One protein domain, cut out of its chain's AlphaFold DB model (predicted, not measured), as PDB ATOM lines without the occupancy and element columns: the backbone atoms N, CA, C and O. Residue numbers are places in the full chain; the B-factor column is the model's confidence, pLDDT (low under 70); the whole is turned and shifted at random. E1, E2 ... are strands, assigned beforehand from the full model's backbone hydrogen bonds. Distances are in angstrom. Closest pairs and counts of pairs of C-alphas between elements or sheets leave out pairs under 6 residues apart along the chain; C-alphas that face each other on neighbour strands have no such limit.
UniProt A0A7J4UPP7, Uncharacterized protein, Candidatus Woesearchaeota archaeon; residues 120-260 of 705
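Overview. This is residues 120 to 260 of the 705 residues of an uncharacterized protein of Candidatus Woesearchaeota archaeon (UniProt A0A7J4UPP7). Two walls of strands meet along one edge as an open V, with the long strands E9 and E10 folded sharply so that each belongs to both walls; E7, E6 and then the small sheet E3, E2, E1 continue one wall, E8, E5 and E4 the other, and E11 and E14 end the two walls at the opposite end. The short hairpin of E12 and E13 makes an arm at that end, where residues 244 to 249 stick out. The printed part has 141 residues with no named helix and fourteen named strands, E1 to E14 in chain order, and the class is all strand. The nine-stranded sheet is branched and mixed, while E1 - E2 - E3 and E12 - E13 are antiparallel sheets. The whole is compact, with a radius of gyration of the C-alphas of 15.6 A and spans of 48 by 39 by 28 A.

Along the chain. The longest strands are E9, residues 203 to 214 and 18.1 A from first to last C-alpha, and E10, residues 220 to 231 and 16.3 A. E9 begins at C-alpha 203 (-10.170, -0.990, -34.981). The same sheet holds E4, residues 161 to 163, E5, residues 166 to 169, E6, residues 173 to 179 and 18.4 A, E7, residues 182 to 188 and 19.0 A, E8, residues 191 to 194, E11, residues 235 to 240 and 16.0 A, and E14, residues 254 to 260 and 19.7 A. E14 ends at C-alpha 260 (4.892, 18.177, -43.573). The second sheet holds E1, residues 126 to 130, beginning at C-alpha 126 (-29.694, 18.223, -42.271), E2, residues 134 to 138 and 13.3 A, and E3, residues 144 to 146. E12, residues 243 to 245, and E13, residues 248 to 250, form the third.

Arrangement. The branched sheet is twisted, its C-alphas up to 11.2 A off the best plane. E9 bends by 129 degrees at residue 207 and E10 by 132 degrees at residue 226. They form an antiparallel hairpin, with N 204 and O 229 2.9 A apart and N 223 and O 211 2.8 A apart, both within hydrogen-bond range. On one side of E9 are E7, beside residues 203 to 207, and E8, beside residues 210 to 213; E10 is on the other side. E7 and E9 are parallel, with N 187 and O 205 at 2.8 A; E8 and E9 are parallel too, with N 192 and O 210 at 2.9 A. E6 and E7 are a hairpin, with N 177 and O 184 at 2.8 A. E5 is antiparallel to E8, with N 191 and O 169 at 2.8 A, and makes a hairpin with the edge strand E4, with N 168 and O 161 at 2.8 A. On the other side of E10 from E9 are E11, with N 228 and O 239 at 2.7 A, and E14, with N 257 and O 222 at 2.8 A; both are antiparallel to it. E9, E10 and E11 are a meander, each strand the antiparallel neighbour of the one before, and so are E1, E2 and E3. In the latter, N 136 and O 129 are 2.9 A apart, and N 135 and O 145 also 2.9 A. The closest C-alphas of E3 and E6, those of Phe 145 and Leu 174, are 4.4 A apart. Residues 154 to 155 pair antiparallel with residues 161 to 162 of E4, and parallel with residues 121 to 122. E11 runs on into E12 at 41 degrees across a break of 2 residues; E12 and E13 are a hairpin, with N 250 and O 243 at 2.8 A.

Size, cuts and confidence. The two C-alphas farthest apart, those of Gly 124 and Glu 246, are 51.9 A apart. The printed part has no cut. The link from E3 to E4, residues 147 to 160, is long; that from E8 to E9 is short but not tight, and the others are tight. Mean pLDDT of the printed part is 89.4, and residues 195 to 201 are under 70.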
ATOM      1  N   ILE A 120     -28.245   9.866 -30.076       97.94
ATOM      2  CA  ILE A 120     -27.363  10.764 -30.835       97.94
ATOM      3  C   ILE A 120     -27.724  12.221 -30.529       97.94
ATOM      4  O   ILE A 120     -28.900  12.558 -30.400       97.94
ATOM      5  N   ASP A 121     -26.723  13.087 -30.408       97.19
ATOM      6  CA  ASP A 121     -26.883  14.531 -30.218       97.19
ATOM      7  C   ASP A 121     -26.800  15.252 -31.575       97.19
ATOM      8  O   ASP A 121     -25.767  15.232 -32.236       97.19
ATOM      9  N   ASP A 122     -27.887  15.880 -32.020       97.00
ATOM     10  CA  ASP A 122     -27.891  16.685 -33.251       97.00
ATOM     11  C   ASP A 122     -27.563  18.153 -32.944       97.00
ATOM     12  O   ASP A 122     -28.280  18.804 -32.178       97.00
ATOM     13  N   LYS A 123     -26.513  18.687 -33.579       96.12
ATOM     14  CA  LYS A 123     -26.103  20.099 -33.489       96.12
ATOM     15  C   LYS A 123     -26.659  20.984 -34.590       96.12
ATOM     16  O   LYS A 123     -26.343  22.164 -34.604       96.12
ATOM     17  N   GLY A 124     -27.510  20.460 -35.464       92.25
ATOM     18  CA  GLY A 124     -28.125  21.247 -36.526       92.25
ATOM     19  C   GLY A 124     -28.037  20.611 -37.908       92.25
ATOM     20  O   GLY A 124     -28.496  21.238 -38.862       92.25
ATOM     21  N   GLY A 125     -27.527  19.384 -38.029       93.06
ATOM     22  CA  GLY A 125     -27.309  18.712 -39.307       93.06
ATOM     23  C   GLY A 125     -28.605  18.438 -40.069       93.06
ATOM     24  O   GLY A 125     -29.656  18.176 -39.490       93.06
ATOM     25  N   ILE A 126     -28.549  18.510 -41.395       96.06
ATOM     26  CA  ILE A 126     -29.694  18.223 -42.271       96.06
ATOM     27  C   ILE A 126     -29.769  16.713 -42.507       96.06
ATOM     28  O   ILE A 126     -28.738  16.071 -42.673       96.06
ATOM     29  N   VAL A 127     -30.973  16.141 -42.562       97.31
ATOM     30  CA  VAL A 127     -31.176  14.734 -42.954       97.31
ATOM     31  C   VAL A 127     -31.684  14.683 -44.391       97.31
ATOM     32  O   VAL A 127     -32.774  15.169 -44.685       97.31
ATOM     33  N   GLU A 128     -30.903  14.105 -45.298       97.25
ATOM     34  CA  GLU A 128     -31.274  13.936 -46.708       97.25
ATOM     35  C   GLU A 128     -32.038  12.639 -46.960       97.25
ATOM     36  O   GLU A 128     -32.927  12.600 -47.813       97.25
ATOM     37  N   MET A 129     -31.711  11.582 -46.216       96.94
ATOM     38  CA  MET A 129     -32.355  10.278 -46.343       96.94
ATOM     39  C   MET A 129     -32.409   9.560 -44.997       96.94
ATOM     40  O   MET A 129     -31.494   9.666 -44.184       96.94
ATOM     41  N   TYR A 130     -33.486   8.807 -44.783       97.50
ATOM     42  CA  TYR A 130     -33.618   7.858 -43.690       97.50
ATOM     43  C   TYR A 130     -34.462   6.673 -44.152       97.50
ATOM     44  O   TYR A 130     -35.593   6.863 -44.597       97.50
ATOM     45  N   ASP A 131     -33.923   5.459 -44.055       93.44
ATOM     46  CA  ASP A 131     -34.588   4.242 -44.549       93.44
ATOM     47  C   ASP A 131     -35.244   3.387 -43.448       93.44
ATOM     48  O   ASP A 131     -35.708   2.275 -43.702       93.44
ATOM     49  N   GLY A 132     -35.287   3.897 -42.214       92.75
ATOM     50  CA  GLY A 132     -35.670   3.131 -41.023       92.75
ATOM     51  C   GLY A 132     -34.473   2.662 -40.187       92.75
ATOM     52  O   GLY A 132     -34.636   2.303 -39.017       92.75
ATOM     53  N   SER A 133     -33.257   2.706 -40.736       93.31
ATOM     54  CA  SER A 133     -32.031   2.291 -40.044       93.31
ATOM     55  C   SER A 133     -30.828   3.192 -40.324       93.31
ATOM     56  O   SER A 133     -30.159   3.619 -39.380       93.31
ATOM     57  N   GLN A 134     -30.574   3.498 -41.594       96.75
ATOM     58  CA  GLN A 134     -29.474   4.329 -42.047       96.75
ATOM     59  C   GLN A 134     -29.944   5.759 -42.236       96.75
ATOM     60  O   GLN A 134     -31.031   6.003 -42.757       96.75
ATOM     61  N   VAL A 135     -29.102   6.694 -41.814       97.75
ATOM     62  CA  VAL A 135     -29.296   8.129 -41.982       97.75
ATOM     63  C   VAL A 135     -28.230   8.635 -42.942       97.75
ATOM     64  O   VAL A 135     -27.048   8.374 -42.726       97.75
ATOM     65  N   THR A 136     -28.645   9.379 -43.965       98.00
ATOM     66  CA  THR A 136     -27.755  10.203 -44.789       98.00
ATOM     67  C   THR A 136     -27.912  11.653 -44.365       98.00
ATOM     68  O   THR A 136     -29.008  12.214 -44.459       98.00
ATOM     69  N   THR A 137     -26.833  12.256 -43.885       97.94
ATOM     70  CA  THR A 137     -26.779  13.679 -43.554       97.94
ATOM     71  C   THR A 137     -26.462  14.506 -44.796       97.94
ATOM     72  O   THR A 137     -25.738  14.066 -45.684       97.94
ATOM     73  N   GLY A 138     -27.022  15.711 -44.858       94.12
ATOM     74  CA  GLY A 138     -26.665  16.727 -45.846       94.12
ATOM     75  C   GLY A 138     -25.614  17.691 -45.307       94.12
ATOM     76  O   GLY A 138     -25.280  17.654 -44.125       94.12
ATOM     77  N   GLY A 139     -25.138  18.587 -46.168       93.00
ATOM     78  CA  GLY A 139     -24.040  19.511 -45.867       93.00
ATOM     79  C   GLY A 139     -22.813  19.230 -46.733       93.00
ATOM     80  O   GLY A 139     -22.817  18.314 -47.554       93.00
ATOM     81  N   ASP A 140     -21.769  20.040 -46.593       93.69
ATOM     82  CA  ASP A 140     -20.511  19.874 -47.329       93.69
ATOM     83  C   ASP A 140     -19.715  18.634 -46.896       93.69
ATOM     84  O   ASP A 140     -18.895  18.155 -47.677       93.69
ATOM     85  N   LYS A 141     -20.016  18.087 -45.709       95.44
ATOM     86  CA  LYS A 141     -19.412  16.872 -45.137       95.44
ATOM     87  C   LYS A 141     -20.407  15.738 -44.883       95.44
ATOM     88  O   LYS A 141     -20.149  14.838 -44.077       95.44
ATOM     89  N   GLY A 142     -21.568  15.795 -45.540       96.31
ATOM     90  CA  GLY A 142     -22.637  14.808 -45.392       96.31
ATOM     91  C   GLY A 142     -22.161  13.370 -45.625       96.31
ATOM     92  O   GLY A 142     -21.338  13.106 -46.501       96.31
ATOM     93  N   LEU A 143     -22.680  12.431 -44.837       97.69
ATOM     94  CA  LEU A 143     -22.286  11.022 -44.854       97.69
ATOM     95  C   LEU A 143     -23.479  10.108 -44.586       97.69
ATOM     96  O   LEU A 143     -24.530  10.555 -44.132       97.69
ATOM     97  N   THR A 144     -23.323   8.810 -44.845       97.94
ATOM     98  CA  THR A 144     -24.350   7.805 -44.530       97.94
ATOM     99  C   THR A 144     -23.881   6.847 -43.444       97.94
ATOM    100  O   THR A 144     -22.791   6.286 -43.546       97.94
ATOM    101  N   PHE A 145     -24.706   6.620 -42.419       98.00
ATOM    102  CA  PHE A 145     -24.356   5.756 -41.289       98.00
ATOM    103  C   PHE A 145     -25.557   5.007 -40.698       98.00
ATOM    104  O   PHE A 145     -26.692   5.484 -40.745       98.00
ATOM    105  N   THR A 146     -25.311   3.834 -40.108       97.12
ATOM    106  CA  THR A 146     -26.322   3.062 -39.365       97.12
ATOM    107  C   THR A 146     -26.532   3.681 -37.982       97.12
ATOM    108  O   THR A 146     -25.734   3.467 -37.075       97.12
ATOM    109  N   ALA A 147     -27.613   4.439 -37.783       95.25
ATOM    110  CA  ALA A 147     -27.757   5.301 -36.604       95.25
ATOM    111  C   ALA A 147     -27.760   4.554 -35.256       95.25
ATOM    112  O   ALA A 147     -27.283   5.083 -34.256       95.25
ATOM    113  N   ILE A 148     -28.260   3.314 -35.212       95.00
ATOM    114  CA  ILE A 148     -28.282   2.511 -33.977       95.00
ATOM    115  C   ILE A 148     -26.889   2.049 -33.521       95.00
ATOM    116  O   ILE A 148     -26.720   1.734 -32.344       95.00
ATOM    117  N   ASP A 149     -25.906   2.035 -34.423       94.81
ATOM    118  CA  ASP A 149     -24.546   1.589 -34.117       94.81
ATOM    119  C   ASP A 149     -23.729   2.670 -33.391       94.81
ATOM    120  O   ASP A 149     -22.701   2.352 -32.803       94.81
ATOM    121  N   PHE A 150     -24.188   3.929 -33.374       95.00
ATOM    122  CA  PHE A 150     -23.421   5.077 -32.869       95.00
ATOM    123  C   PHE A 150     -24.092   5.805 -31.687       95.00
ATOM    124  O   PHE A 150     -24.292   7.024 -31.741       95.00
ATOM    125  N   PRO A 151     -24.457   5.110 -30.590       94.25
ATOM    126  CA  PRO A 151     -25.021   5.773 -29.420       94.25
ATOM    127  C   PRO A 151     -23.983   6.696 -28.770       94.25
ATOM    128  O   PRO A 151     -22.883   6.272 -28.438       94.25
ATOM    129  N   GLY A 152     -24.346   7.955 -28.537       94.19
ATOM    130  CA  GLY A 152     -23.459   8.992 -28.005       94.19
ATOM    131  C   GLY A 152     -22.748   9.826 -29.074       94.19
ATOM    132  O   GLY A 152     -22.040  10.765 -28.713       94.19
ATOM    133  N   ALA A 153     -22.944   9.530 -30.364       96.19
ATOM    134  CA  ALA A 153     -22.395  10.352 -31.436       96.19
ATOM    135  C   ALA A 153     -23.037  11.744 -31.503       96.19
ATOM    136  O   ALA A 153     -24.152  11.967 -31.022       96.19
ATOM    137  N   ILE A 154     -22.334  12.662 -32.161       97.25
ATOM    138  CA  ILE A 154     -22.770  14.025 -32.444       97.25
ATOM    139  C   ILE A 154     -22.875  14.200 -33.960       97.25
ATOM    140  O   ILE A 154     -21.884  14.015 -34.663       97.25
ATOM    141  N   VAL A 155     -24.049  14.577 -34.464       97.44
ATOM    142  CA  VAL A 155     -24.222  15.009 -35.861       97.44
ATOM    143  C   VAL A 155     -23.988  16.518 -35.925       97.44
ATOM    144  O   VAL A 155     -24.701  17.287 -35.278       97.44
ATOM    145  N   ASN A 156     -22.980  16.946 -36.682       96.88
ATOM    146  CA  ASN A 156     -22.589  18.350 -36.797       96.88
ATOM    147  C   ASN A 156     -23.418  19.095 -37.860       96.88
ATOM    148  O   ASN A 156     -24.045  18.491 -38.730       96.88
ATOM    149  N   GLU A 157     -23.397  20.432 -37.811       96.25
ATOM    150  CA  GLU A 157     -24.109  21.291 -38.774       96.25
ATOM    151  C   GLU A 157     -23.646  21.087 -40.229       96.25
ATOM    152  O   GLU A 157     -24.451  21.220 -41.147       96.25
ATOM    153  N   ASP A 158     -22.370  20.741 -40.436       96.50
ATOM    154  CA  ASP A 158     -21.769  20.484 -41.754       96.50
ATOM    155  C   ASP A 158     -22.092  19.086 -42.320       96.50
ATOM    156  O   ASP A 158     -21.717  18.768 -43.449       96.50
ATOM    157  N   GLY A 159     -22.813  18.258 -41.557       96.50
ATOM    158  CA  GLY A 159     -23.190  16.895 -41.928       96.50
ATOM    159  C   GLY A 159     -22.227  15.813 -41.443       96.50
ATOM    160  O   GLY A 159     -22.569  14.634 -41.536       96.50
ATOM    161  N   SER A 160     -21.068  16.175 -40.887       97.12
ATOM    162  CA  SER A 160     -20.127  15.203 -40.318       97.12
ATOM    163  C   SER A 160     -20.672  14.534 -39.048       97.12
ATOM    164  O   SER A 160     -21.562  15.063 -38.371       97.12
ATOM    165  N   LEU A 161     -20.119  13.371 -38.701       96.50
ATOM    166  CA  LEU A 161     -20.439  12.634 -37.476       96.50
ATOM    167  C   LEU A 161     -19.203  12.602 -36.575       96.50
ATOM    168  O   LEU A 161     -18.136  12.196 -37.021       96.50
ATOM    169  N   THR A 162     -19.345  12.971 -35.306       94.44
ATOM    170  CA  THR A 162     -18.300  12.793 -34.293       94.44
ATOM    171  C   THR A 162     -18.694  11.665 -33.346       94.44
ATOM    172  O   THR A 162     -19.748  11.736 -32.719       94.44
ATOM    173  N   TYR A 163     -17.859  10.640 -33.204       92.19
ATOM    174  CA  TYR A 163     -18.094   9.509 -32.301       92.19
ATOM    175  C   TYR A 163     -16.771   9.063 -31.669       92.19
ATOM    176  O   TYR A 163     -15.795   8.874 -32.387       92.19
ATOM    177  N   ASP A 164     -16.728   8.944 -30.337       86.50
ATOM    178  CA  ASP A 164     -15.519   8.603 -29.563       86.50
ATOM    179  C   ASP A 164     -14.269   9.428 -29.973       86.50
ATOM    180  O   ASP A 164     -13.178   8.900 -30.168       86.50
ATOM    181  N   ASP A 165     -14.446  10.751 -30.119       83.25
ATOM    182  CA  ASP A 165     -13.424  11.731 -30.552       83.25
ATOM    183  C   ASP A 165     -12.885  11.556 -31.988       83.25
ATOM    184  O   ASP A 165     -11.912  12.209 -32.386       83.25
ATOM    185  N   ILE A 166     -13.544  10.722 -32.792       88.38
ATOM    186  CA  ILE A 166     -13.263  10.529 -34.215       88.38
ATOM    187  C   ILE A 166     -14.290  11.311 -35.030       88.38
ATOM    188  O   ILE A 166     -15.494  11.163 -34.815       88.38
ATOM    189  N   VAL A 167     -13.823  12.133 -35.971       92.44
ATOM    190  CA  VAL A 167     -14.681  12.859 -36.914       92.44
ATOM    191  C   VAL A 167     -14.715  12.106 -38.237       92.44
ATOM    192  O   VAL A 167     -13.678  11.909 -38.870       92.44
ATOM    193  N   PHE A 168     -15.914  11.712 -38.655       95.06
ATOM    194  CA  PHE A 168     -16.210  11.079 -39.934       95.06
ATOM    195  C   PHE A 168     -16.834  12.114 -40.876       95.06
ATOM    196  O   PHE A 168     -17.781  12.806 -40.499       95.06
ATOM    197  N   ASP A 169     -16.322  12.203 -42.098       94.62
ATOM    198  CA  ASP A 169     -16.729  13.152 -43.138       94.62
ATOM    199  C   ASP A 169     -16.907  12.401 -44.465       94.62
ATOM    200  O   ASP A 169     -16.065  11.586 -44.844       94.62
ATOM    201  N   GLY A 170     -18.009  12.640 -45.179       94.81
ATOM    202  CA  GLY A 170     -18.140  12.200 -46.572       94.81
ATOM    203  C   GLY A 170     -18.177  10.681 -46.778       94.81
ATOM    204  O   GLY A 170     -18.027  10.206 -47.908       94.81
ATOM    205  N   ALA A 171     -18.332   9.893 -45.710       96.06
ATOM    206  CA  ALA A 171     -18.380   8.439 -45.789       96.06
ATOM    207  C   ALA A 171     -19.648   7.982 -46.527       96.06
ATOM    208  O   ALA A 171     -20.767   8.389 -46.203       96.06
ATOM    209  N   LYS A 172     -19.490   7.091 -47.511       95.81
ATOM    210  CA  LYS A 172     -20.624   6.497 -48.240       95.81
ATOM    211  C   LYS A 172     -21.405   5.522 -47.370       95.81
ATOM    212  O   LYS A 172     -22.584   5.307 -47.622       95.81
ATOM    213  N   SER A 173     -20.739   4.885 -46.414       95.69
ATOM    214  CA  SER A 173     -21.374   4.042 -45.408       95.69
ATOM    215  C   SER A 173     -20.472   3.916 -44.186       95.69
ATOM    216  O   SER A 173     -19.256   3.768 -44.326       95.69
ATOM    217  N   LEU A 174     -21.079   3.954 -43.004       96.00
ATOM    218  CA  LEU A 174     -20.417   3.831 -41.714       96.00
ATOM    219  C   LEU A 174     -21.273   2.956 -40.784       96.00
ATOM    220  O   LEU A 174     -22.456   3.233 -40.576       96.00
ATOM    221  N   PHE A 175     -20.694   1.888 -40.237       95.00
ATOM    222  CA  PHE A 175     -21.385   0.951 -39.338       95.00
ATOM    223  C   PHE A 175     -20.397   0.183 -38.458       95.00
ATOM    224  O   PHE A 175     -19.195   0.162 -38.733       95.00
ATOM    225  N   ILE A 176     -20.893  -0.460 -37.400       93.06
ATOM    226  CA  ILE A 176     -20.058  -1.262 -36.497       93.06
ATOM    227  C   ILE A 176     -20.227  -2.752 -36.801       93.06
ATOM    228  O   ILE A 176     -21.321  -3.308 -36.743       93.06
ATOM    229  N   LEU A 177     -19.113  -3.426 -37.082       90.25
ATOM    230  CA  LEU A 177     -19.025  -4.879 -37.177       90.25
ATOM    231  C   LEU A 177     -18.605  -5.457 -35.826       90.25
ATOM    232  O   LEU A 177     -17.621  -5.015 -35.238       90.25
ATOM    233  N   SER A 178     -19.320  -6.472 -35.343       84.81
ATOM    234  CA  SER A 178     -18.921  -7.225 -34.151       84.81
ATOM    235  C   SER A 178     -18.453  -8.616 -34.563       84.81
ATOM    236  O   SER A 178     -19.255  -9.466 -34.952       84.81
ATOM    237  N   GLU A 179     -17.145  -8.853 -34.483       78.75
ATOM    238  CA  GLU A 179     -16.528 -10.144 -34.787       78.75
ATOM    239  C   GLU A 179     -15.694 -10.608 -33.597       78.75
ATOM    240  O   GLU A 179     -14.843  -9.879 -33.089       78.75
ATOM    241  N   ASN A 180     -15.928 -11.839 -33.134       75.50
ATOM    242  CA  ASN A 180     -15.180 -12.445 -32.024       75.50
ATOM    243  C   ASN A 180     -15.154 -11.593 -30.736       75.50
ATOM    244  O   ASN A 180     -14.206 -11.663 -29.957       75.50
ATOM    245  N   GLY A 181     -16.200 -10.793 -30.501       73.56
ATOM    246  CA  GLY A 181     -16.307  -9.908 -29.338       73.56
ATOM    247  C   GLY A 181     -15.519  -8.600 -29.449       73.56
ATOM    248  O   GLY A 181     -15.499  -7.841 -28.482       73.56
ATOM    249  N   MET A 182     -14.899  -8.318 -30.599       77.19
ATOM    250  CA  MET A 182     -14.289  -7.025 -30.908       77.19
ATOM    251  C   MET A 182     -15.208  -6.225 -31.830       77.19
ATOM    252  O   MET A 182     -15.693  -6.744 -32.837       77.19
ATOM    253  N   ASN A 183     -15.427  -4.959 -31.486       83.88
ATOM    254  CA  ASN A 183     -16.156  -4.023 -32.333       83.88
ATOM    255  C   ASN A 183     -15.165  -3.324 -33.271       83.88
ATOM    256  O   ASN A 183     -14.194  -2.724 -32.807       83.88
ATOM    257  N   ARG A 184     -15.419  -3.402 -34.578       91.00
ATOM    258  CA  ARG A 184     -14.685  -2.692 -35.631       91.00
ATOM    259  C   ARG A 184     -15.610  -1.675 -36.279       91.00
ATOM    260  O   ARG A 184     -16.752  -2.007 -36.583       91.00
ATOM    261  N   ILE A 185     -15.133  -0.461 -36.508       93.06
ATOM    262  CA  ILE A 185     -15.895   0.550 -37.245       93.06
ATOM    263  C   ILE A 185     -15.532   0.396 -38.718       93.06
ATOM    264  O   ILE A 185     -14.391   0.664 -39.089       93.06
ATOM    265  N   LYS A 186     -16.480  -0.053 -39.544       94.31
ATOM    266  CA  LYS A 186     -16.280  -0.166 -40.988       94.31
ATOM    267  C   LYS A 186     -16.667   1.137 -41.680       94.31
ATOM    268  O   LYS A 186     -17.775   1.640 -41.488       94.31
ATOM    269  N   VAL A 187     -15.755   1.650 -42.496       94.56
ATOM    270  CA  VAL A 187     -15.821   2.947 -43.166       94.56
ATOM    271  C   VAL A 187     -15.658   2.715 -44.662       94.56
ATOM    272  O   VAL A 187     -14.607   2.277 -45.121       94.56
ATOM    273  N   ILE A 188     -16.699   3.014 -45.437       96.00
ATOM    274  CA  ILE A 188     -16.674   2.884 -46.895       96.00
ATOM    275  C   ILE A 188     -16.634   4.282 -47.508       96.00
ATOM    276  O   ILE A 188     -17.634   5.003 -47.493       96.00
ATOM    277  N   GLY A 189     -15.500   4.667 -48.088       93.56
ATOM    278  CA  GLY A 189     -15.268   6.020 -48.591       93.56
ATOM    279  C   GLY A 189     -15.124   7.078 -47.496       93.56
ATOM    280  O   GLY A 189     -15.210   6.789 -46.307       93.56
ATOM    281  N   GLY A 190     -14.953   8.330 -47.918       92.06
ATOM    282  CA  GLY A 190     -14.894   9.480 -47.016       92.06
ATOM    283  C   GLY A 190     -13.523   9.719 -46.389       92.06
ATOM    284  O   GLY A 190     -12.518   9.114 -46.770       92.06
ATOM    285  N   PHE A 191     -13.505  10.650 -45.448       91.12
ATOM    286  CA  PHE A 191     -12.341  11.126 -44.723       91.12
ATOM    287  C   PHE A 191     -12.579  10.991 -43.220       91.12
ATOM    288  O   PHE A 191     -13.665  11.288 -42.719       91.12
ATOM    289  N   ILE A 192     -11.554  10.546 -42.500       89.81
ATOM    290  CA  ILE A 192     -11.567  10.473 -41.044       89.81
ATOM    291  C   ILE A 192     -10.429  11.313 -40.482       89.81
ATOM    292  O   ILE A 192      -9.272  11.150 -40.873       89.81
ATOM    293  N   GLU A 193     -10.763  12.152 -39.505       87.00
ATOM    294  CA  GLU A 193      -9.801  12.923 -38.724       87.00
ATOM    295  C   GLU A 193      -9.902  12.567 -37.242       87.00
ATOM    296  O   GLU A 193     -10.985  12.537 -36.651       87.00
ATOM    297  N   TYR A 194      -8.746  12.325 -36.626       79.19
ATOM    298  CA  TYR A 194      -8.654  12.105 -35.188       79.19
ATOM    299  C   TYR A 194      -8.499  13.449 -34.454       79.19
ATOM    300  O   TYR A 194      -7.520  14.162 -34.681       79.19
ATOM    301  N   ALA A 195      -9.442  13.801 -33.569       62.56
ATOM    302  CA  ALA A 195      -9.515  15.145 -32.980       62.56
ATOM    303  C   ALA A 195      -8.516  15.406 -31.825       62.56
ATOM    304  O   ALA A 195      -8.205  16.565 -31.544       62.56
ATOM    305  N   HIS A 196      -7.992  14.364 -31.158       63.72
ATOM    306  CA  HIS A 196      -7.114  14.482 -29.977       63.72
ATOM    307  C   HIS A 196      -5.866  13.576 -30.025       63.72
ATOM    308  O   HIS A 196      -5.796  12.606 -30.766       63.72
ATOM    309  N   SER A 197      -4.843  13.883 -29.220       54.66
ATOM    310  CA  SER A 197      -3.539  13.198 -29.271       54.66
ATOM    311  C   SER A 197      -3.500  11.786 -28.674       54.66
ATOM    312  O   SER A 197      -2.551  11.061 -28.973       54.66
ATOM    313  N   ASP A 198      -4.493  11.401 -27.864       55.16
ATOM    314  CA  ASP A 198      -4.526  10.124 -27.136       55.16
ATOM    315  C   ASP A 198      -5.695   9.256 -27.622       55.16
ATOM    316  O   ASP A 198      -6.840   9.509 -27.242       55.16
ATOM    317  N   PRO A 199      -5.444   8.248 -28.473       56.00
ATOM    318  CA  PRO A 199      -6.538   7.502 -29.067       56.00
ATOM    319  C   PRO A 199      -7.181   6.465 -28.152       56.00
ATOM    320  O   PRO A 199      -6.512   5.777 -27.376       56.00
ATOM    321  N   VAL A 200      -8.495   6.333 -28.305       55.25
ATOM    322  CA  VAL A 200      -9.299   5.207 -27.826       55.25
ATOM    323  C   VAL A 200      -9.037   4.019 -28.768       55.25
ATOM    324  O   VAL A 200      -8.901   4.225 -29.977       55.25
ATOM    325  N   PRO A 201      -8.924   2.772 -28.269       61.84
ATOM    326  CA  PRO A 201      -8.610   1.616 -29.104       61.84
ATOM    327  C   PRO A 201      -9.836   1.189 -29.923       61.84
ATOM    328  O   PRO A 201     -10.565   0.276 -29.539       61.84
ATOM    329  N   HIS A 202     -10.070   1.848 -31.056       74.00
ATOM    330  CA  HIS A 202     -10.947   1.330 -32.100       74.00
ATOM    331  C   HIS A 202     -10.111   0.675 -33.193       74.00
ATOM    332  O   HIS A 202      -9.056   1.182 -33.576       74.00
ATOM    333  N   ILE A 203     -10.617  -0.446 -33.705       89.25
ATOM    334  CA  ILE A 203     -10.170  -0.990 -34.981       89.25
ATOM    335  C   ILE A 203     -11.037  -0.326 -36.051       89.25
ATOM    336  O   ILE A 203     -12.260  -0.500 -36.045       89.25
ATOM    337  N   LEU A 204     -10.418   0.446 -36.936       91.81
ATOM    338  CA  LEU A 204     -11.086   1.060 -38.079       91.81
ATOM    339  C   LEU A 204     -10.802   0.213 -39.321       91.81
ATOM    340  O   LEU A 204      -9.645  -0.081 -39.605       91.81
ATOM    341  N   ASP A 205     -11.847  -0.190 -40.032       93.62
ATOM    342  CA  ASP A 205     -11.778  -0.996 -41.252       93.62
ATOM    343  C   ASP A 205     -12.182  -0.132 -42.446       93.62
ATOM    344  O   ASP A 205     -13.347   0.244 -42.582       93.62
ATOM    345  N   PHE A 206     -11.205   0.237 -43.266       93.75
ATOM    346  CA  PHE A 206     -11.378   1.143 -44.392       93.75
ATOM    347  C   PHE A 206     -11.560   0.388 -45.704       93.75
ATOM    348  O   PHE A 206     -10.795  -0.515 -46.036       93.75
ATOM    349  N   GLU A 207     -12.534   0.847 -46.487       94.25
ATOM    350  CA  GLU A 207     -12.756   0.455 -47.874       94.25
ATOM    351  C   GLU A 207     -12.868   1.726 -48.733       94.25
ATOM    352  O   GLU A 207     -13.845   2.474 -48.642       94.25
ATOM    353  N   ASN A 208     -11.879   1.986 -49.587       91.44
ATOM    354  CA  ASN A 208     -11.769   3.149 -50.471       91.44
ATOM    355  C   ASN A 208     -11.831   4.508 -49.745       91.44
ATOM    356  O   ASN A 208     -12.434   5.453 -50.264       91.44
ATOM    357  N   GLY A 209     -11.260   4.609 -48.542       89.38
ATOM    358  CA  GLY A 209     -11.341   5.799 -47.686       89.38
ATOM    359  C   GLY A 209      -9.995   6.465 -47.402       89.38
ATOM    360  O   GLY A 209      -8.947   6.014 -47.865       89.38
ATOM    361  N   PHE A 210     -10.047   7.547 -46.621       91.25
ATOM    362  CA  PHE A 210      -8.878   8.278 -46.136       91.25
ATOM    363  C   PHE A 210      -8.893   8.405 -44.611       91.25
ATOM    364  O   PHE A 210      -9.924   8.725 -44.020       91.25
ATOM    365  N   PHE A 211      -7.732   8.234 -43.984       91.50
ATOM    366  CA  PHE A 211      -7.525   8.486 -42.559       91.50
ATOM    367  C   PHE A 211      -6.353   9.434 -42.363       91.50
ATOM    368  O   PHE A 211      -5.248   9.128 -42.806       91.50
ATOM    369  N   THR A 212      -6.563  10.546 -41.662       88.88
ATOM    370  CA  THR A 212      -5.489  11.481 -41.329       88.88
ATOM    371  C   THR A 212      -5.315  11.610 -39.826       88.88
ATOM    372  O   THR A 212      -6.241  11.930 -39.077       88.88
ATOM    373  N   ARG A 213      -4.064  11.440 -39.395       85.81
ATOM    374  CA  ARG A 213      -3.616  11.690 -38.030       85.81
ATOM    375  C   ARG A 213      -2.687  12.896 -38.002       85.81
ATOM    376  O   ARG A 213      -1.620  12.884 -38.617       85.81
ATOM    377  N   LYS A 214      -3.069  13.917 -37.236       81.69
ATOM    378  CA  LYS A 214      -2.278  15.139 -37.041       81.69
ATOM    379  C   LYS A 214      -1.475  15.053 -35.746       81.69
ATOM    380  O   LYS A 214      -2.009  14.716 -34.691       81.69
ATOM    381  N   PHE A 215      -0.186  15.370 -35.815       77.50
ATOM    382  CA  PHE A 215       0.712  15.382 -34.661       77.50
ATOM    383  C   PHE A 215       0.914  16.810 -34.144       77.50
ATOM    384  O   PHE A 215       0.861  17.783 -34.894       77.50
ATOM    385  N   ALA A 216       1.220  16.951 -32.850       75.44
ATOM    386  CA  ALA A 216       1.404  18.259 -32.203       75.44
ATOM    387  C   ALA A 216       2.535  19.115 -32.817       75.44
ATOM    388  O   ALA A 216       2.567  20.329 -32.634       75.44
ATOM    389  N   ASN A 217       3.468  18.494 -33.545       73.25
ATOM    390  CA  ASN A 217       4.547  19.170 -34.267       73.25
ATOM    391  C   ASN A 217       4.137  19.668 -35.672       73.25
ATOM    392  O   ASN A 217       4.995  20.165 -36.400       73.25
ATOM    393  N   GLY A 218       2.861  19.531 -36.050       76.38
ATOM    394  CA  GLY A 218       2.322  19.947 -37.346       76.38
ATOM    395  C   GLY A 218       2.619  18.988 -38.500       76.38
ATOM    396  O   GLY A 218       2.360  19.343 -39.645       76.38
ATOM    397  N   VAL A 219       3.184  17.808 -38.225       79.62
ATOM    398  CA  VAL A 219       3.287  16.735 -39.221       79.62
ATOM    399  C   VAL A 219       1.971  15.968 -39.253       79.62
ATOM    400  O   VAL A 219       1.368  15.727 -38.206       79.62
ATOM    401  N   GLU A 220       1.540  15.571 -40.442       85.62
ATOM    402  CA  GLU A 220       0.353  14.750 -40.644       85.62
ATOM    403  C   GLU A 220       0.752  13.439 -41.327       85.62
ATOM    404  O   GLU A 220       1.628  13.413 -42.195       85.62
ATOM    405  N   VAL A 221       0.132  12.342 -40.903       88.06
ATOM    406  CA  VAL A 221       0.207  11.055 -41.601       88.06
ATOM    407  C   VAL A 221      -1.172  10.796 -42.176       88.06
ATOM    408  O   VAL A 221      -2.150  10.766 -41.426       88.06
ATOM    409  N   GLN A 222      -1.239  10.626 -43.489       91.12
ATOM    410  CA  GLN A 222      -2.455  10.269 -44.197       91.12
ATOM    411  C   GLN A 222      -2.334   8.842 -44.729       91.12
ATOM    412  O   GLN A 222      -1.302   8.458 -45.268       91.12
ATOM    413  N   TYR A 223      -3.406   8.080 -44.598       93.06
ATOM    414  CA  TYR A 223      -3.566   6.756 -45.178       93.06
ATOM    415  C   TYR A 223      -4.705   6.786 -46.188       93.06
ATOM    416  O   TYR A 223      -5.713   7.457 -45.948       93.06
ATOM    417  N   SER A 224      -4.554   6.078 -47.304       93.12
ATOM    418  CA  SER A 224      -5.588   5.934 -48.327       93.12
ATOM    419  C   SER A 224      -5.703   4.485 -48.809       93.12
ATOM    420  O   SER A 224      -4.729   3.734 -48.780       93.12
ATOM    421  N   GLY A 225      -6.899   4.081 -49.239       93.00
ATOM    422  CA  GLY A 225      -7.162   2.741 -49.775       93.00
ATOM    423  C   GLY A 225      -7.858   1.815 -48.779       93.00
ATOM    424  O   GLY A 225      -8.668   2.276 -47.971       93.00
ATOM    425  N   ASP A 226      -7.556   0.517 -48.870       93.94
ATOM    426  CA  ASP A 226      -8.218  -0.530 -48.087       93.94
ATOM    427  C   ASP A 226      -7.276  -1.076 -46.999       93.94
ATOM    428  O   ASP A 226      -6.277  -1.748 -47.285       93.94
ATOM    429  N   PHE A 227      -7.577  -0.782 -45.732       94.88
ATOM    430  CA  PHE A 227      -6.721  -1.151 -44.602       94.88
ATOM    431  C   PHE A 227      -7.479  -1.224 -43.273       94.88
ATOM    432  O   PHE A 227      -8.494  -0.569 -43.060       94.88
ATOM    433  N   LEU A 228      -6.921  -1.991 -42.343       93.75
ATOM    434  CA  LEU A 228      -7.270  -1.997 -40.932       93.75
ATOM    435  C   LEU A 228      -6.304  -1.083 -40.180       93.75
ATOM    436  O   LEU A 228      -5.090  -1.247 -40.283       93.75
ATOM    437  N   TYR A 229      -6.837  -0.150 -39.401       92.81
ATOM    438  CA  TYR A 229      -6.085   0.690 -38.476       92.81
ATOM    439  C   TYR A 229      -6.405   0.275 -37.043       92.81
ATOM    440  O   TYR A 229      -7.570   0.248 -36.648       92.81
ATOM    441  N   GLU A 230      -5.380  -0.005 -36.247       90.50
ATOM    442  CA  GLU A 230      -5.523  -0.345 -34.836       90.50
ATOM    443  C   GLU A 230      -4.416   0.319 -34.016       90.50
ATOM    444  O   GLU A 230      -3.228   0.155 -34.291       90.50
ATOM    445  N   GLN A 231      -4.783   1.029 -32.951       86.44
ATOM    446  CA  GLN A 231      -3.793   1.517 -31.999       86.44
ATOM    447  C   GLN A 231      -3.573   0.529 -30.856       86.44
ATOM    448  O   GLN A 231      -4.459   0.286 -30.036       86.44
ATOM    449  N   LYS A 232      -2.340   0.032 -30.754       86.38
ATOM    450  CA  LYS A 232      -1.866  -0.850 -29.688       86.38
ATOM    451  C   LYS A 232      -0.853  -0.130 -28.788       86.38
ATOM    452  O   LYS A 232      -0.559   1.055 -28.942       86.38
ATOM    453  N   LYS A 233      -0.349  -0.842 -27.775       84.94
ATOM    454  CA  LYS A 233       0.612  -0.299 -26.791       84.94
ATOM    455  C   LYS A 233       2.000  -0.054 -27.381       84.94
ATOM    456  O   LYS A 233       2.716   0.823 -26.911       84.94
ATOM    457  N   ASP A 234       2.379  -0.881 -28.339       84.38
ATOM    458  CA  ASP A 234       3.658  -0.889 -29.045       84.38
ATOM    459  C   ASP A 234       3.677   0.079 -30.236       84.38
ATOM    460  O   ASP A 234       4.736   0.592 -30.593       84.38
ATOM    461  N   GLY A 235       2.516   0.400 -30.807       88.75
ATOM    462  CA  GLY A 235       2.433   1.304 -31.944       88.75
ATOM    463  C   GLY A 235       1.042   1.404 -32.544       88.75
ATOM    464  O   GLY A 235       0.075   0.815 -32.058       88.75
ATOM    465  N   VAL A 236       0.959   2.155 -33.632       89.88
ATOM    466  CA  VAL A 236      -0.179   2.122 -34.548       89.88
ATOM    467  C   VAL A 236       0.079   1.039 -35.579       89.88
ATOM    468  O   VAL A 236       1.057   1.110 -36.315       89.88
ATOM    469  N   HIS A 237      -0.791   0.042 -35.612       93.38
ATOM    470  CA  HIS A 237      -0.770  -1.059 -36.561       93.38
ATOM    471  C   HIS A 237      -1.663  -0.689 -37.741       93.38
ATOM    472  O   HIS A 237      -2.838  -0.371 -37.553       93.38
ATOM    473  N   VAL A 238      -1.104  -0.725 -38.947       94.56
ATOM    474  CA  VAL A 238      -1.847  -0.530 -40.191       94.56
ATOM    475  C   VAL A 238      -1.622  -1.738 -41.079       94.56
ATOM    476  O   VAL A 238      -0.496  -2.031 -41.480       94.56
ATOM    477  N   GLN A 239      -2.701  -2.458 -41.358       95.12
ATOM    478  CA  GLN A 239      -2.679  -3.719 -42.081       95.12
ATOM    479  C   GLN A 239      -3.510  -3.601 -43.354       95.12
ATOM    480  O   GLN A 239      -4.683  -3.256 -43.302       95.12
ATOM    481  N   SER A 240      -2.929  -3.941 -44.500       94.56
ATOM    482  CA  SER A 240      -3.679  -4.063 -45.749       94.56
ATOM    483  C   SER A 240      -4.738  -5.164 -45.640       94.56
ATOM    484  O   SER A 240      -4.475  -6.233 -45.090       94.56
ATOM    485  N   THR A 241      -5.917  -4.938 -46.220       92.38
ATOM    486  CA  THR A 241      -6.954  -5.977 -46.354       92.38
ATOM    487  C   THR A 241      -6.660  -6.968 -47.490       92.38
ATOM    488  O   THR A 241      -7.373  -7.963 -47.647       92.38
ATOM    489  N   SER A 242      -5.605  -6.725 -48.279       87.69
ATOM    490  CA  SER A 242      -5.128  -7.663 -49.295       87.69
ATOM    491  C   SER A 242      -4.594  -8.959 -48.671       87.69
ATOM    492  O   SER A 242      -4.070  -8.979 -47.557       87.69
ATOM    493  N   TYR A 243      -4.716 -10.069 -49.397       86.62
ATOM    494  CA  TYR A 243      -4.256 -11.390 -48.955       86.62
ATOM    495  C   TYR A 243      -3.378 -12.050 -50.011       86.62
ATOM    496  O   TYR A 243      -3.367 -11.643 -51.169       86.62
ATOM    497  N   VAL A 244      -2.634 -13.089 -49.623       86.19
ATOM    498  CA  VAL A 244      -1.783 -13.833 -50.556       86.19
ATOM    499  C   VAL A 244      -2.432 -15.146 -50.964       86.19
ATOM    500  O   VAL A 244      -2.659 -16.025 -50.136       86.19
ATOM    501  N   GLU A 245      -2.649 -15.306 -52.267       88.94
ATOM    502  CA  GLU A 245      -3.114 -16.540 -52.895       88.94
ATOM    503  C   GLU A 245      -2.088 -16.996 -53.938       88.94
ATOM    504  O   GLU A 245      -1.640 -16.216 -54.777       88.94
ATOM    505  N   GLU A 246      -1.645 -18.255 -53.854       88.31
ATOM    506  CA  GLU A 246      -0.637 -18.833 -54.764       88.31
ATOM    507  C   GLU A 246       0.648 -17.982 -54.915       88.31
ATOM    508  O   GLU A 246       1.286 -17.946 -55.968       88.31
ATOM    509  N   GLY A 247       1.045 -17.285 -53.844       82.44
ATOM    510  CA  GLY A 247       2.230 -16.423 -53.828       82.44
ATOM    511  C   GLY A 247       2.040 -15.059 -54.500       82.44
ATOM    512  O   GLY A 247       3.033 -14.385 -54.769       82.44
ATOM    513  N   LYS A 248       0.799 -14.646 -54.774       86.06
ATOM    514  CA  LYS A 248       0.453 -13.325 -55.307       86.06
ATOM    515  C   LYS A 248      -0.476 -12.591 -54.355       86.06
ATOM    516  O   LYS A 248      -1.382 -13.197 -53.795       86.06
ATOM    517  N   TRP A 249      -0.262 -11.289 -54.217       88.56
ATOM    518  CA  TRP A 249      -1.194 -10.411 -53.522       88.56
ATOM    519  C   TRP A 249      -2.496 -10.274 -54.318       88.56
ATOM    520  O   TRP A 249      -2.469 -10.081 -55.535       88.56
ATOM    521  N   ILE A 250      -3.620 -10.402 -53.619       91.38
ATOM    522  CA  ILE A 250      -4.981 -10.206 -54.107       91.38
ATOM    523  C   ILE A 250      -5.598  -9.056 -53.310       91.38
ATOM    524  O   ILE A 250      -5.668  -9.123 -52.083       91.38
ATOM    525  N   GLY A 251      -6.049  -8.020 -54.015       88.12
ATOM    526  CA  GLY A 251      -6.495  -6.750 -53.436       88.12
ATOM    527  C   GLY A 251      -5.540  -5.607 -53.780       88.12
ATOM    528  O   GLY A 251      -4.466  -5.843 -54.333       88.12
ATOM    529  N   GLU A 252      -5.947  -4.380 -53.472       89.00
ATOM    530  CA  GLU A 252      -5.139  -3.175 -53.684       89.00
ATOM    531  C   GLU A 252      -4.251  -2.898 -52.454       89.00
ATOM    532  O   GLU A 252      -4.625  -3.258 -51.329       89.00
ATOM    533  N   PRO A 253      -3.060  -2.300 -52.630       91.69
ATOM    534  CA  PRO A 253      -2.267  -1.826 -51.503       91.69
ATOM    535  C   PRO A 253      -2.947  -0.614 -50.867       91.69
ATOM    536  O   PRO A 253      -3.674   0.122 -51.538       91.69
ATOM    537  N   PHE A 254      -2.654  -0.356 -49.595       94.81
ATOM    538  CA  PHE A 254      -2.929   0.964 -49.036       94.81
ATOM    539  C   PHE A 254      -1.732   1.883 -49.276       94.81
ATOM    540  O   PHE A 254      -0.586   1.440 -49.399       94.81
ATOM    541  N   GLU A 255      -2.002   3.175 -49.344       94.19
ATOM    542  CA  GLU A 255      -0.999   4.219 -49.460       94.19
ATOM    543  C   GLU A 255      -0.846   4.916 -48.111       94.19
ATOM    544  O   GLU A 255      -1.830   5.219 -47.435       94.19
ATOM    545  N   ARG A 256       0.393   5.189 -47.718       93.19
ATOM    546  CA  ARG A 256       0.734   5.995 -46.552       93.19
ATOM    547  C   ARG A 256       1.553   7.194 -47.001       93.19
ATOM    548  O   ARG A 256       2.640   7.018 -47.539       93.19
ATOM    549  N   ILE A 257       1.064   8.387 -46.697       89.56
ATOM    550  CA  ILE A 257       1.640   9.674 -47.079       89.56
ATOM    551  C   ILE A 257       2.055  10.432 -45.821       89.56
ATOM    552  O   ILE A 257       1.254  10.669 -44.914       89.56
ATOM    553  N   LEU A 258       3.311  10.864 -45.782       86.25
ATOM    554  CA  LEU A 258       3.787  11.839 -44.803       86.25
ATOM    555  C   LEU A 258       3.646  13.253 -45.354       86.25
ATOM    556  O   LEU A 258       4.283  13.578 -46.351       86.25
ATOM    557  N   ILE A 259       2.867  14.097 -44.675       81.56
ATOM    558  CA  ILE A 259       2.608  15.485 -45.066       81.56
ATOM    559  C   ILE A 259       3.242  16.417 -44.028       81.56
ATOM    560  O   ILE A 259       2.810  16.503 -42.878       81.56
ATOM    561  N   GLY A 260       4.295  17.140 -44.420       70.06
ATOM    562  CA  GLY A 260       4.892  18.177 -43.573       70.06
ATOM    563  C   GLY A 260       6.291  18.621 -44.003       70.06
ATOM    564  O   GLY A 260       7.048  17.862 -44.598       70.06
TER     565      GLY A 260